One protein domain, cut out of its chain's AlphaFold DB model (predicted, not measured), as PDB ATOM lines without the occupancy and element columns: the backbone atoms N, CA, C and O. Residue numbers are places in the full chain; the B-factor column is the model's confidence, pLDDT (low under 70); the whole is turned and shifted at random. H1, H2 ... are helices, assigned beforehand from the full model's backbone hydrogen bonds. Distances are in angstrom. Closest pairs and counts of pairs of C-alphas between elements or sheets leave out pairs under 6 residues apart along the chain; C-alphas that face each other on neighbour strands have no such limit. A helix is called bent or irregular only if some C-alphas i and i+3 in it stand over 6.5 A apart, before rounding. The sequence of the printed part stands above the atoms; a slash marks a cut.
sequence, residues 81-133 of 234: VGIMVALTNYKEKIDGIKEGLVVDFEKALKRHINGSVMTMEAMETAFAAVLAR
ATOM      1  N   VAL A  81      12.200  42.823  40.051       72.62
ATOM      2  CA  VAL A  81      13.545  43.223  39.599       72.62
ATOM      3  C   VAL A  81      14.518  42.051  39.718       72.62
ATOM      4  O   VAL A  81      15.299  41.817  38.799       72.62
ATOM      5  N   GLY A  82      14.433  41.264  40.798       68.75
ATOM      6  CA  GLY A  82      15.223  40.037  40.953       68.75
ATOM      7  C   GLY A  82      14.888  39.000  39.879       68.75
ATOM      8  O   GLY A  82      15.786  38.408  39.282       68.75
ATOM      9  N   ILE A  83      13.598  38.857  39.557       73.31
ATOM     10  CA  ILE A  83      13.131  37.993  38.464       73.31
ATOM     11  C   ILE A  83      13.664  38.489  37.115       73.31
ATOM     12  O   ILE A  83      14.182  37.698  36.335       73.31
ATOM     13  N   MET A  84      13.590  39.793  36.838       72.94
ATOM     14  CA  MET A  84      14.083  40.372  35.586       72.94
ATOM     15  C   MET A  84      15.592  40.170  35.425       72.94
ATOM     16  O   MET A  84      16.055  39.770  34.359       72.94
ATOM     17  N   VAL A  85      16.359  40.361  36.497       76.81
ATOM     18  CA  VAL A  85      17.793  40.061  36.534       76.81
ATOM     19  C   VAL A  85      18.059  38.585  36.227       76.81
ATOM     20  O   VAL A  85      18.894  38.275  35.377       76.81
ATOM     21  N   ALA A  86      17.326  37.671  36.870       76.56
ATOM     22  CA  ALA A  86      17.455  36.242  36.610       76.56
ATOM     23  C   ALA A  86      17.135  35.911  35.145       76.56
ATOM     24  O   ALA A  86      17.916  35.219  34.495       76.56
ATOM     25  N   LEU A  87      16.050  36.463  34.592       80.12
ATOM     26  CA  LEU A  87      15.672  36.292  33.186       80.12
ATOM     27  C   LEU A  87      16.745  36.811  32.225       80.12
ATOM     28  O   LEU A  87      17.002  36.175  31.205       80.12
ATOM     29  N   THR A  88      17.401  37.923  32.557       78.88
ATOM     30  CA  THR A  88      18.483  38.484  31.735       78.88
ATOM     31  C   THR A  88      19.691  37.542  31.721       78.88
ATOM     32  O   THR A  88      20.180  37.190  30.651       78.88
ATOM     33  N   ASN A  89      20.083  37.017  32.886       83.69
ATOM     34  CA  ASN A  89      21.145  36.010  32.990       83.69
ATOM     35  C   ASN A  89      20.793  34.703  32.254       83.69
ATOM     36  O   ASN A  89      21.657  34.082  31.636       83.69
ATOM     37  N   TYR A  90      19.535  34.253  32.328       80.88
ATOM     38  CA  TYR A  90      19.078  33.068  31.595       80.88
ATOM     39  C   TYR A  90      19.113  33.291  30.084       80.88
ATOM     40  O   TYR A  90      19.551  32.404  29.354       80.88
ATOM     41  N   LYS A  91      18.707  34.476  29.615       85.25
ATOM     42  CA  LYS A  91      18.773  34.856  28.202       85.25
ATOM     43  C   LYS A  91      20.211  34.799  27.677       85.25
ATOM     44  O   LYS A  91      20.444  34.133  26.678       85.25
ATOM     45  N   GLU A  92      21.166  35.409  28.379       85.50
ATOM     46  CA  GLU A  92      22.585  35.397  27.980       85.50
ATOM     47  C   GLU A  92      23.156  33.974  27.896       85.50
ATOM     48  O   GLU A  92      23.860  33.633  26.946       85.50
ATOM     49  N   LYS A  93      22.806  33.101  28.851       83.81
ATOM     50  CA  LYS A  93      23.211  31.687  28.812       83.81
ATOM     51  C   LYS A  93      22.606  30.943  27.619       83.81
ATOM     52  O   LYS A  93      23.300  30.145  26.994       83.81
ATOM     53  N   ILE A  94      21.335  31.191  27.303       83.88
ATOM     54  CA  ILE A  94      20.652  30.584  26.150       83.88
ATOM     55  C   ILE A  94      21.277  31.063  24.836       83.88
ATOM     56  O   ILE A  94      21.531  30.244  23.953       83.88
ATOM     57  N   ASP A  95      21.561  32.359  24.720       84.69
ATOM     58  CA  ASP A  95      22.209  32.932  23.540       84.69
ATOM     59  C   ASP A  95      23.616  32.328  23.351       84.69
ATOM     60  O   ASP A  95      23.947  31.877  22.253       84.69
ATOM     61  N   GLY A  96      24.387  32.154  24.432       82.88
ATOM     62  CA  GLY A  96      25.683  31.469  24.386       82.88
ATOM     63  C   GLY A  96      25.597  29.989  23.980       82.88
ATOM     64  O   GLY A  96      26.422  29.508  23.203       82.88
ATOM     65  N   ILE A  97      24.577  29.256  24.446       81.75
ATOM     66  CA  ILE A  97      24.332  27.866  24.015       81.75
ATOM     67  C   ILE A  97      24.032  27.815  22.515       81.75
ATOM     68  O   ILE A  97      24.563  26.954  21.812       81.75
ATOM     69  N   LYS A  98      23.200  28.735  22.015       77.25
ATOM     70  CA  LYS A  98      22.852  28.815  20.593       77.25
ATOM     71  C   LYS A  98      24.091  29.059  19.733       77.25
ATOM     72  O   LYS A  98      24.273  28.370  18.732       77.25
ATOM     73  N   GLU A  99      24.938  30.007  20.119       80.50
ATOM     74  CA  GLU A  99      26.175  30.315  19.396       80.50
ATOM     75  C   GLU A  99      27.143  29.126  19.394       80.50
ATOM     76  O   GLU A  99      27.635  28.734  18.333       80.50
ATOM     77  N   GLY A 100      27.345  28.481  20.548       80.38
ATOM     78  CA  GLY A 100      28.181  27.283  20.649       80.38
ATOM     79  C   GLY A 100      27.676  26.126  19.782       80.38
ATOM     80  O   GLY A 100      28.466  25.441  19.135       80.38
ATOM     81  N   LEU A 101      26.355  25.936  19.706       80.44
ATOM     82  CA  LEU A 101      25.742  24.877  18.906       80.44
ATOM     83  C   LEU A 101      25.946  25.105  17.405       80.44
ATOM     84  O   LEU A 101      26.246  24.152  16.690       80.44
ATOM     85  N   VAL A 102      25.842  26.353  16.932       80.88
ATOM     86  CA  VAL A 102      26.121  26.707  15.527       80.88
ATOM     87  C   VAL A 102      27.576  26.407  15.170       80.88
ATOM     88  O   VAL A 102      27.835  25.756  14.158       80.88
ATOM     89  N   VAL A 103      28.519  26.818  16.023       79.12
ATOM     90  CA  VAL A 103      29.957  26.577  15.813       79.12
ATOM     91  C   VAL A 103      30.270  25.079  15.782       79.12
ATOM     92  O   VAL A 103      31.008  24.606  14.914       79.12
ATOM     93  N   ASP A 104      29.682  24.312  16.698       77.94
ATOM     94  CA  ASP A 104      29.889  22.869  16.766       77.94
ATOM     95  C   ASP A 104      29.280  22.131  15.569       77.94
ATOM     96  O   ASP A 104      29.914  21.213  15.037       77.94
ATOM     97  N   PHE A 105      28.098  22.548  15.104       78.94
ATOM     98  CA  PHE A 105      27.486  22.014  13.885       78.94
ATOM     99  C   PHE A 105      28.359  22.281  12.666       78.94
ATOM    100  O   PHE A 105      28.641  21.363  11.898       78.94
ATOM    101  N   GLU A 106      28.827  23.517  12.499       77.50
ATOM    102  CA  GLU A 106      29.670  23.896  11.370       77.50
ATOM    103  C   GLU A 106      30.984  23.100  11.368       77.50
ATOM    104  O   GLU A 106      31.421  22.605  10.326       77.50
ATOM    105  N   LYS A 107      31.589  22.899  12.543       75.12
ATOM    106  CA  LYS A 107      32.801  22.087  12.704       75.12
ATOM    107  C   LYS A 107      32.555  20.612  12.376       75.12
ATOM    108  O   LYS A 107      33.375  20.000  11.688       75.12
ATOM    109  N   ALA A 108      31.446  20.040  12.848       74.19
ATOM    110  CA  ALA A 108      31.077  18.656  12.565       74.19
ATOM    111  C   ALA A 108      30.804  18.442  11.069       74.19
ATOM    112  O   ALA A 108      31.326  17.487  10.491       74.19
ATOM    113  N   LEU A 109      30.075  19.368  10.436       70.06
ATOM    114  CA  LEU A 109      29.747  19.329   9.014       70.06
ATOM    115  C   LEU A 109      31.007  19.465   8.145       70.06
ATOM    116  O   LEU A 109      31.227  18.645   7.259       70.06
ATOM    117  N   LYS A 110      31.891  20.432   8.440       69.25
ATOM    118  CA  LYS A 110      33.170  20.613   7.726       69.25
ATOM    119  C   LYS A 110      34.083  19.393   7.839       69.25
ATOM    120  O   LYS A 110      34.693  19.001   6.848       69.25
ATOM    121  N   ARG A 111      34.159  18.765   9.021       67.50
ATOM    122  CA  ARG A 111      34.938  17.529   9.220       67.50
ATOM    123  C   ARG A 111      34.443  16.399   8.319       67.50
ATOM    124  O   ARG A 111      35.248  15.614   7.836       67.50
ATOM    125  N   HIS A 112      33.136  16.323   8.110       60.62
ATOM    126  CA  HIS A 112      32.508  15.251   7.354       60.62
ATOM    127  C   HIS A 112      32.473  15.517   5.838       60.62
ATOM    128  O   HIS A 112      32.656  14.591   5.058       60.62
ATOM    129  N   ILE A 113      32.330  16.776   5.407       61.38
ATOM    130  CA  ILE A 113      32.423  17.177   3.991       61.38
ATOM    131  C   ILE A 113      33.835  16.921   3.442       61.38
ATOM    132  O   ILE A 113      33.983  16.394   2.342       61.38
ATOM    133  N   ASN A 114      34.873  17.223   4.226       61.78
ATOM    134  CA  ASN A 114      36.265  17.009   3.813       61.78
ATOM    135  C   ASN A 114      36.701  15.529   3.871       61.78
ATOM    136  O   ASN A 114      37.801  15.208   3.429       61.78
ATOM    137  N   GLY A 115      35.864  14.638   4.419       59.72
ATOM    138  CA  GLY A 115      36.129  13.201   4.565       59.72
ATOM    139  C   GLY A 115      35.738  12.335   3.361       59.72
ATOM    140  O   GLY A 115      36.065  11.155   3.354       59.72
ATOM    141  N   SER A 116      35.118  12.922   2.329       54.75
ATOM    142  CA  SER A 116      34.580  12.249   1.136       54.75
ATOM    143  C   SER A 116      33.380  11.324   1.418       54.75
ATOM    144  O   SER A 116      33.470  10.339   2.139       54.75
ATOM    145  N   VAL A 117      32.266  11.643   0.747       47.84
ATOM    146  CA  VAL A 117      30.944  10.982   0.748       47.84
ATOM    147  C   VAL A 117      30.063  11.280   1.974       47.84
ATOM    148  O   VAL A 117      30.139  10.649   3.022       47.84
ATOM    149  N   MET A 118      29.139  12.231   1.788       55.41
ATOM    150  CA  MET A 118      27.968  12.425   2.649       55.41
ATOM    151  C   MET A 118      26.995  11.256   2.459       55.41
ATOM    152  O   MET A 118      26.192  11.260   1.526       55.41
ATOM    153  N   THR A 119      27.076  10.243   3.318       64.31
ATOM    154  CA  THR A 119      26.045   9.200   3.417       64.31
ATOM    155  C   THR A 119      24.938   9.639   4.384       64.31
ATOM    156  O   THR A 119      25.173  10.421   5.305       64.31
ATOM    157  N   MET A 120      23.710   9.146   4.190       54.97
ATOM    158  CA  MET A 120      22.585   9.382   5.116       54.97
ATOM    159  C   MET A 120      22.953   8.970   6.554       54.97
ATOM    160  O   MET A 120      22.689   9.693   7.508       54.97
ATOM    161  N   GLU A 121      23.671   7.857   6.684       65.69
ATOM    162  CA  GLU A 121      24.150   7.290   7.947       65.69
ATOM    163  C   GLU A 121      25.132   8.220   8.684       65.69
ATOM    164  O   GLU A 121      25.068   8.382   9.904       65.69
ATOM    165  N   ALA A 122      25.996   8.926   7.948       64.19
ATOM    166  CA  ALA A 122      26.869   9.954   8.507       64.19
ATOM    167  C   ALA A 122      26.082  11.154   9.065       64.19
ATOM    168  O   ALA A 122      26.442  11.713  10.107       64.19
ATOM    169  N   MET A 123      24.992  11.537   8.393       63.94
ATOM    170  CA  MET A 123      24.112  12.615   8.841       63.94
ATOM    171  C   MET A 123      23.347  12.206  10.105       63.94
ATOM    172  O   MET A 123      23.345  12.951  11.085       63.94
ATOM    173  N   GLU A 124      22.777  11.002  10.127       69.62
ATOM    174  CA  GLU A 124      22.091  10.435  11.295       69.62
ATOM    175  C   GLU A 124      23.029  10.305  12.501       69.62
ATOM    176  O   GLU A 124      22.671  10.694  13.613       69.62
ATOM    177  N   THR A 125      24.274   9.871  12.279       69.12
ATOM    178  CA  THR A 125      25.292   9.778  13.337       69.12
ATOM    179  C   THR A 125      25.664  11.155  13.894       69.12
ATOM    180  O   THR A 125      25.826  11.317  15.106       69.12
ATOM    181  N   ALA A 126      25.775  12.178  13.040       67.25
ATOM    182  CA  ALA A 126      26.035  13.548  13.479       67.25
ATOM    183  C   ALA A 126      24.863  14.119  14.297       67.25
ATOM    184  O   ALA A 126      25.093  14.739  15.339       67.25
ATOM    185  N   PHE A 127      23.618  13.864  13.883       67.31
ATOM    186  CA  PHE A 127      22.424  14.251  14.641       67.31
ATOM    187  C   PHE A 127      22.342  13.533  15.993       67.31
ATOM    188  O   PHE A 127      22.134  14.189  17.015       67.31
ATOM    189  N   ALA A 128      22.574  12.220  16.029       70.12
ATOM    190  CA  ALA A 128      22.588  11.441  17.264       70.12
ATOM    191  C   ALA A 128      23.676  11.930  18.236       70.12
ATOM    192  O   ALA A 128      23.418  12.078  19.428       70.12
ATOM    193  N   ALA A 129      24.870  12.264  17.734       69.75
ATOM    194  CA  ALA A 129      25.960  12.798  18.551       69.75
ATOM    195  C   ALA A 129      25.642  14.175  19.158       69.75
ATOM    196  O   ALA A 129      26.118  14.491  20.249       69.75
ATOM    197  N   VAL A 130      24.842  14.997  18.474       65.06
ATOM    198  CA  VAL A 130      24.346  16.261  19.029       65.06
ATOM    199  C   VAL A 130      23.272  15.991  20.082       65.06
ATOM    200  O   VAL A 130      23.383  16.512  21.186       65.06
ATOM    201  N   LEU A 131      22.280  15.150  19.785       64.62
ATOM    202  CA  LEU A 131      21.169  14.840  20.696       64.62
ATOM    203  C   LEU A 131      21.609  14.106  21.973       64.62
ATOM    204  O   LEU A 131      21.022  14.317  23.029       64.62
ATOM    205  N   ALA A 132      22.673  13.303  21.901       64.19
ATOM    206  CA  ALA A 132      23.260  12.608  23.045       64.19
ATOM    207  C   ALA A 132      24.024  13.540  24.007       64.19
ATOM    208  O   ALA A 132      24.485  13.095  25.061       64.19
ATOM    209  N   ARG A 133      24.185  14.831  23.679       66.62
ATOM    210  CA  ARG A 133      24.806  15.784  24.604       66.62
ATOM    211  C   ARG A 133      23.873  16.017  25.802       66.62
ATOM    212  O   ARG A 133      22.696  16.323  25.609       66.62
TER     213      ARG A 133
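What this domain is: This is residues 81 to 133 of the 234 residues of an uncharacterized protein of Phytophthora sojae (strain P6497) (UniProt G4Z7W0). A long straight helix, H1, makes most of the length of a rod, and after its last residue, Ile 113, the backbone folds back through a short link, with a much shorter helix, H2, running back beside the last part of H1, as in a lopsided hook. The first part of H1, residues 81 to 100, sticks out free as a long arm. The printed part has 53 residues with two named helices, H1 then H2, and no named strand; the class is all helix. It is extended, with a radius of gyration of the C-alphas of 16.2 A, and spans 53 by 18 by 11 A.

How they stand to each other: Start with H1, residues 81 to 113, and go on through the short link of six residues to H2, residues 120 to 131. The two helices run opposite ways at a shallow tilt of 25 degrees. They are close but not clearly touching, with 2 pairs of C-alphas within 8 A; look at the closest pair, the C-alphas of Ala 108 and Ala 126, 7.2 A apart. In H1 and H2 every O i to N i+4 pair is within hydrogen-bond range.

Where its parts are: Find C-alpha 81 at (13.545, 43.223, 39.599); from there H1 runs 48.0 A to C-alpha 113 at (32.423, 17.177, 3.991). H2 begins at C-alpha 120 and runs 16.6 A to C-alpha 131 at (21.169, 14.840, 20.696). Neither helix is bent.

The domain as a whole: The two C-alphas farthest apart, those of Val 81 and Ser 116, are 53.7 A from each other. Without residues 81 to 100, which stand free, the body of 33 residues spans 25 by 19 by 9 A. The printed part has no cut and no long link. In the B-factor column, the mean pLDDT of the printed part is 71.9; look for values under 70 at residue 82, residues 110 to 127 and residues 129 to 133.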